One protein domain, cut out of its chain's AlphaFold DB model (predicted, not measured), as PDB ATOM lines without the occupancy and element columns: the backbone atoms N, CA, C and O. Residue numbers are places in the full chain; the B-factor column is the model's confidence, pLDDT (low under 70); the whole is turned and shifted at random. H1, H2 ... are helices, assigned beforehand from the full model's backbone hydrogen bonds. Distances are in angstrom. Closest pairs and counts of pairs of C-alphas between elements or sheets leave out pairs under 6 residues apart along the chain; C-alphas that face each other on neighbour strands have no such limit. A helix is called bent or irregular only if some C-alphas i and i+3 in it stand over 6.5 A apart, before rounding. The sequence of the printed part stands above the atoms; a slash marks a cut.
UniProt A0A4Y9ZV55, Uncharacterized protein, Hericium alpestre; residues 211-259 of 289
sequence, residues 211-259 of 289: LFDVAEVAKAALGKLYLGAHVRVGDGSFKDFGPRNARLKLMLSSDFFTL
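AT A GLANCE: This is residues 211 to 259 of the 289 residues of an uncharacterized protein of Hericium alpestre (UniProt A0A4Y9ZV55). What does the chain look like from its first printed residue to its last? It is an open, flat zigzag of three separate helices: H1 sticks out at one side, the long link of residues 223 to 235 crosses to the short H2 at a far corner, and the long H3 folds back from there beside part of that link. No helix packs on another, and the space between H1 and H3 holds no named element. What is it made of, and how large is it? The printed part has 49 residues with three named helices in the order H1, H2, H3 and no named strand, and its class is all helix. It is only just loose, close to extended, with a radius of gyration of the C-alphas of 14.0 A and spans of 34 by 32 by 13 A.

IN THESE COORDINATES: Where does the first helix lie? H1 is residues 211 to 222, from C-alpha 211 at (242.795, 177.848, 197.701) to C-alpha 222 at (242.883, 164.353, 188.116), 16.6 A away. Where is the short helix? H2 is residues 236 to 240, with C-alpha 236 at (260.447, 160.889, 212.330). How does the printed part end? H3, the longest helix, is residues 242 to 259 and measures 26.5 A from first to last C-alpha; C-alpha 259 is at (232.399, 145.156, 199.210).

HOW THE PARTS SIT: Does H1 touch another helix? H1 is apart from H2 and apart from H3, with no C-alpha of the one within 8 A of the other. Residues 211 to 226, of which 211 to 222 belong to H1, stand free. How do H2 and H3 stand to each other? They meet only through their link, a tight one of 1 residue, Phe 241. What do the backbones show? In H1, H2 and H3 every O i to N i+4 pair is within hydrogen-bond range, and no helix is bent or irregular.

THE WHOLE: How far does the whole reach? The two C-alphas farthest apart are those of Lys 224 and Gly 236, at 35.2 A, while the first and last printed C-alphas, of Leu 211 and Leu 259, are 34.3 A apart. Is any part cut or loosely joined? The printed part has no cut; the link from H1 to H2, 13 residues, is long. Where is the model's confidence low? The mean pLDDT of the printed part is 74.7, and 16 residues are under 70: residues 234 to 235, residue 237 and residues 247 to 259. H1 has a mean of 92 and H3 a mean of 60.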
ATOM      1  N   LEU A 211     242.522 179.262 197.423       92.00
ATOM      2  CA  LEU A 211     242.795 177.848 197.701       92.00
ATOM      3  C   LEU A 211     241.767 176.927 197.032       92.00
ATOM      4  O   LEU A 211     242.128 175.833 196.598       92.00
ATOM      5  N   PHE A 212     240.509 177.360 196.953       92.25
ATOM      6  CA  PHE A 212     239.445 176.613 196.290       92.25
ATOM      7  C   PHE A 212     239.667 176.537 194.776       92.25
ATOM      8  O   PHE A 212     239.601 175.450 194.211       92.25
ATOM      9  N   ASP A 213     240.029 177.649 194.139       94.50
ATOM     10  CA  ASP A 213     240.316 177.708 192.704       94.50
ATOM     11  C   ASP A 213     241.496 176.799 192.340       94.50
ATOM     12  O   ASP A 213     241.415 176.003 191.404       94.50
ATOM     13  N   VAL A 214     242.575 176.835 193.134       93.31
ATOM     14  CA  VAL A 214     243.721 175.923 192.964       93.31
ATOM     15  C   VAL A 214     243.297 174.461 193.131       93.31
ATOM     16  O   VAL A 214     243.731 173.597 192.364       93.31
ATOM     17  N   ALA A 215     242.436 174.165 194.108       90.50
ATOM     18  CA  ALA A 215     241.922 172.816 194.317       90.50
ATOM     19  C   ALA A 215     241.044 172.337 193.148       90.50
ATOM     20  O   ALA A 215     241.160 171.179 192.745       90.50
ATOM     21  N   GLU A 216     240.215 173.204 192.565       90.94
ATOM     22  CA  GLU A 216     239.400 172.873 191.392       90.94
ATOM     23  C   GLU A 216     240.260 172.647 190.140       90.94
ATOM     24  O   GLU A 216     239.999 171.703 189.393       90.94
ATOM     25  N   VAL A 217     241.342 173.412 189.948       94.12
ATOM     26  CA  VAL A 217     242.324 173.150 188.878       94.12
ATOM     27  C   VAL A 217     242.979 171.778 189.059       94.12
ATOM     28  O   VAL A 217     243.034 170.985 188.116       94.12
ATOM     29  N   ALA A 218     243.435 171.455 190.273       91.00
ATOM     30  CA  ALA A 218     244.032 170.152 190.566       91.00
ATOM     31  C   ALA A 218     243.034 169.003 190.344       91.00
ATOM     32  O   ALA A 218     243.364 167.990 189.730       91.00
ATOM     33  N   LYS A 219     241.787 169.176 190.789       90.38
ATOM     34  CA  LYS A 219     240.691 168.227 190.575       90.38
ATOM     35  C   LYS A 219     240.393 168.017 189.089       90.38
ATOM     36  O   LYS A 219     240.240 166.875 188.669       90.38
ATOM     37  N   ALA A 220     240.349 169.084 188.291       91.06
ATOM     38  CA  ALA A 220     240.145 168.984 186.849       91.06
ATOM     39  C   ALA A 220     241.259 168.170 186.172       91.06
ATOM     40  O   ALA A 220     240.971 167.344 185.306       91.06
ATOM     41  N   ALA A 221     242.509 168.339 186.614       93.25
ATOM     42  CA  ALA A 221     243.651 167.578 186.108       93.25
ATOM     43  C   ALA A 221     243.616 166.085 186.496       93.25
ATOM     44  O   ALA A 221     244.083 165.245 185.731       93.25
ATOM     45  N   LEU A 222     243.046 165.741 187.657       91.88
ATOM     46  CA  LEU A 222     242.883 164.353 188.116       91.88
ATOM     47  C   LEU A 222     241.721 163.612 187.426       91.88
ATOM     48  O   LEU A 222     241.675 162.382 187.452       91.88
ATOM     49  N   GLY A 223     240.793 164.339 186.798       88.75
ATOM     50  CA  GLY A 223     239.642 163.781 186.090       88.75
ATOM     51  C   GLY A 223     238.407 163.550 186.972       88.75
ATOM     52  O   GLY A 223     238.318 163.988 188.117       88.75
ATOM     53  N   LYS A 224     237.392 162.874 186.411       81.94
ATOM     54  CA  LYS A 224     236.056 162.746 187.035       81.94
ATOM     55  C   LYS A 224     236.009 161.817 188.251       81.94
ATOM     56  O   LYS A 224     235.118 161.964 189.082       81.94
ATOM     57  N   LEU A 225     236.924 160.854 188.337       86.56
ATOM     58  CA  LEU A 225     236.980 159.873 189.413       86.56
ATOM     59  C   LEU A 225     238.416 159.781 189.913       86.56
ATOM     60  O   LEU A 225     239.304 159.361 189.178       86.56
ATOM     61  N   TYR A 226     238.624 160.152 191.169       84.38
ATOM     62  CA  TYR A 226     239.909 160.020 191.836       84.38
ATOM     63  C   TYR A 226     239.702 159.576 193.282       84.38
ATOM     64  O   TYR A 226     238.665 159.836 193.895       84.38
ATOM     65  N   LEU A 227     240.715 158.909 193.827       82.50
ATOM     66  CA  LEU A 227     240.790 158.564 195.237       82.50
ATOM     67  C   LEU A 227     241.837 159.461 195.899       82.50
ATOM     68  O   LEU A 227     242.996 159.484 195.488       82.50
ATOM     69  N   GLY A 228     241.436 160.192 196.937       78.12
ATOM     70  CA  GLY A 228     242.349 160.980 197.759       78.12
ATOM     71  C   GLY A 228     242.768 160.218 199.014       78.12
ATOM     72  O   GLY A 228     241.917 159.802 199.797       78.12
ATOM     73  N   ALA A 229     244.074 160.089 199.251       80.38
ATOM     74  CA  ALA A 229     244.612 159.559 200.500       80.38
ATOM     75  C   ALA A 229     245.634 160.533 201.098       80.38
ATOM     76  O   ALA A 229     246.634 160.866 200.471       80.38
ATOM     77  N   HIS A 230     245.407 160.957 202.342       75.88
ATOM     78  CA  HIS A 230     246.404 161.706 203.105       75.88
ATOM     79  C   HIS A 230     247.280 160.730 203.904       75.88
ATOM     80  O   HIS A 230     246.804 160.043 204.822       75.88
ATOM     81  N   VAL A 231     248.560 160.663 203.534       76.56
ATOM     82  CA  VAL A 231     249.582 159.830 204.179       76.56
ATOM     83  C   VAL A 231     250.753 160.725 204.570       76.56
ATOM     84  O   VAL A 231     251.417 161.303 203.713       76.56
ATOM     85  N   ARG A 232     251.010 160.848 205.872       71.69
ATOM     86  CA  ARG A 232     252.175 161.574 206.380       71.69
ATOM     87  C   ARG A 232     253.413 160.695 206.223       71.69
ATOM     88  O   ARG A 232     253.416 159.569 206.710       71.69
ATOM     89  N   VAL A 233     254.438 161.216 205.548       78.38
ATOM     90  CA  VAL A 233     255.692 160.489 205.247       78.38
ATOM     91  C   VAL A 233     256.961 161.323 205.480       78.38
ATOM     92  O   VAL A 233     258.061 160.869 205.187       78.38
ATOM     93  N   GLY A 234     256.827 162.562 205.964       65.19
ATOM     94  CA  GLY A 234     257.909 163.554 205.922       65.19
ATOM     95  C   GLY A 234     258.888 163.544 207.098       65.19
ATOM     96  O   GLY A 234     259.994 164.057 206.950       65.19
ATOM     97  N   ASP A 235     258.517 163.002 208.262       68.19
ATOM     98  CA  ASP A 235     259.272 163.222 209.500       68.19
ATOM     99  C   ASP A 235     259.229 162.055 210.499       68.19
ATOM    100  O   ASP A 235     258.228 161.353 210.625       68.19
ATOM    101  N   GLY A 236     260.327 161.870 211.244       75.75
ATOM    102  CA  GLY A 236     260.447 160.889 212.330       75.75
ATOM    103  C   GLY A 236     259.963 159.490 211.945       75.75
ATOM    104  O   GLY A 236     260.223 159.006 210.843       75.75
ATOM    105  N   SER A 237     259.167 158.879 212.824       68.38
ATOM    106  CA  SER A 237     258.573 157.562 212.582       68.38
ATOM    107  C   SER A 237     257.657 157.519 211.350       68.38
ATOM    108  O   SER A 237     257.462 156.451 210.773       68.38
ATOM    109  N   PHE A 238     257.109 158.651 210.891       72.31
ATOM    110  CA  PHE A 238     256.308 158.684 209.664       72.31
ATOM    111  C   PHE A 238     257.151 158.455 208.412       72.31
ATOM    112  O   PHE A 238     256.653 157.861 207.457       72.31
ATOM    113  N   LYS A 239     258.418 158.883 208.419       78.75
ATOM    114  CA  LYS A 239     259.369 158.564 207.351       78.75
ATOM    115  C   LYS A 239     259.720 157.076 207.382       78.75
ATOM    116  O   LYS A 239     259.610 156.406 206.358       78.75
ATOM    117  N   ASP A 240     260.037 156.553 208.564       78.44
ATOM    118  CA  ASP A 240     260.482 155.164 208.744       78.44
ATOM    119  C   ASP A 240     259.386 154.145 208.391       78.44
ATOM    120  O   ASP A 240     259.645 153.119 207.761       78.44
ATOM    121  N   PHE A 241     258.130 154.448 208.734       75.19
ATOM    122  CA  PHE A 241     256.978 153.592 208.434       75.19
ATOM    123  C   PHE A 241     256.193 154.019 207.187       75.19
ATOM    124  O   PHE A 241     255.150 153.432 206.896       75.19
ATOM    125  N   GLY A 242     256.679 155.004 206.425       74.12
ATOM    126  CA  GLY A 242     255.983 155.581 205.270       74.12
ATOM    127  C   GLY A 242     255.492 154.542 204.251       74.12
ATOM    128  O   GLY A 242     254.287 154.495 203.983       74.12
ATOM    129  N   PRO A 243     256.362 153.640 203.746       75.75
ATOM    130  CA  PRO A 243     255.960 152.597 202.798       75.75
ATOM    131  C   PRO A 243     254.889 151.645 203.351       75.75
ATOM    132  O   PRO A 243     253.961 151.259 202.637       75.75
ATOM    133  N   ARG A 244     254.981 151.288 204.641       75.56
ATOM    134  CA  ARG A 244     254.008 150.415 205.318       75.56
ATOM    135  C   ARG A 244     252.660 151.115 205.485       75.56
ATOM    136  O   ARG A 244     251.627 150.528 205.174       75.56
ATOM    137  N   ASN A 245     252.673 152.367 205.934       71.31
ATOM    138  CA  ASN A 245     251.472 153.167 206.158       71.31
ATOM    139  C   ASN A 245     250.733 153.456 204.844       71.31
ATOM    140  O   ASN A 245     249.506 153.368 204.802       71.31
ATOM    141  N   ALA A 246     251.468 153.735 203.762       72.81
ATOM    142  CA  ALA A 246     250.892 153.924 202.434       72.81
ATOM    143  C   ALA A 246     250.211 152.644 201.921       72.81
ATOM    144  O   ALA A 246     249.052 152.693 201.510       72.81
ATOM    145  N   ARG A 247     250.885 151.485 202.019       67.81
ATOM    146  CA  ARG A 247     250.304 150.187 201.629       67.81
ATOM    147  C   ARG A 247     249.035 149.855 202.407       67.81
ATOM    148  O   ARG A 247     248.046 149.468 201.795       67.81
ATOM    149  N   LEU A 248     249.043 150.039 203.727       65.75
ATOM    150  CA  LEU A 248     247.887 149.723 204.568       65.75
ATOM    151  C   LEU A 248     246.668 150.589 204.208       65.75
ATOM    152  O   LEU A 248     245.552 150.084 204.133       65.75
ATOM    153  N   LYS A 249     246.875 151.885 203.929       63.41
ATOM    154  CA  LYS A 249     245.784 152.774 203.504       63.41
ATOM    155  C   LYS A 249     245.245 152.441 202.110       63.41
ATOM    156  O   LYS A 249     244.045 152.577 201.892       63.41
ATOM    157  N   LEU A 250     246.095 151.983 201.191       62.38
ATOM    158  CA  LEU A 250     245.668 151.547 199.857       62.38
ATOM    159  C   LEU A 250     244.888 150.223 199.902       62.38
ATOM    160  O   LEU A 250     243.872 150.114 199.225       62.38
ATOM    161  N   MET A 251     245.300 149.266 200.743       58.69
ATOM    162  CA  MET A 251     244.577 147.998 200.946       58.69
ATOM    163  C   MET A 251     243.175 148.214 201.534       58.69
ATOM    164  O   MET A 251     242.197 147.673 201.032       58.69
ATOM    165  N   LEU A 252     243.046 149.088 202.538       58.03
ATOM    166  CA  LEU A 252     241.733 149.444 203.088       58.03
ATOM    167  C   LEU A 252     240.824 150.110 202.045       58.03
ATOM    168  O   LEU A 252     239.607 149.942 202.087       58.03
ATOM    169  N   SER A 253     241.402 150.854 201.099       57.00
ATOM    170  CA  SER A 253     240.633 151.408 199.990       57.00
ATOM    171  C   SER A 253     240.216 150.340 198.982       57.00
ATOM    172  O   SER A 253     239.111 150.449 198.461       57.00
ATOM    173  N   SER A 254     241.055 149.342 198.680       55.94
ATOM    174  CA  SER A 254     240.691 148.271 197.744       55.94
ATOM    175  C   SER A 254     239.588 147.380 198.303       55.94
ATOM    176  O   SER A 254     238.649 147.079 197.575       55.94
ATOM    177  N   ASP A 255     239.630 147.052 199.597       50.31
ATOM    178  CA  ASP A 255     238.599 146.231 200.249       50.31
ATOM    179  C   ASP A 255     237.224 146.921 200.259       50.31
ATOM    180  O   ASP A 255     236.187 146.266 200.138       50.31
ATOM    181  N   PHE A 256     237.203 148.258 200.317       45.38
ATOM    182  CA  PHE A 256     235.980 149.054 200.175       45.38
ATOM    183  C   PHE A 256     235.353 148.925 198.774       45.38
ATOM    184  O   PHE A 256     234.130 148.887 198.646       45.38
ATOM    185  N   PHE A 257     236.168 148.803 197.718       46.97
ATOM    186  CA  PHE A 257     235.673 148.555 196.358       46.97
ATOM    187  C   PHE A 257     235.175 147.118 196.176       46.97
ATOM    188  O   PHE A 257     234.185 146.912 195.477       46.97
ATOM    189  N   THR A 258     235.788 146.132 196.835       43.19
ATOM    190  CA  THR A 258     235.350 144.729 196.754       43.19
ATOM    191  C   THR A 258     233.999 144.497 197.435       43.19
ATOM    192  O   THR A 258     233.216 143.677 196.970       43.19
ATOM    193  N   LEU A 259     233.684 145.245 198.500       40.94
ATOM    194  CA  LEU A 259     232.399 145.156 199.210       40.94
ATOM    195  C   LEU A 259     231.240 145.883 198.500       40.94
ATOM    196  O   LEU A 259     230.075 145.626 198.806       40.94
TER     197      LEU A 259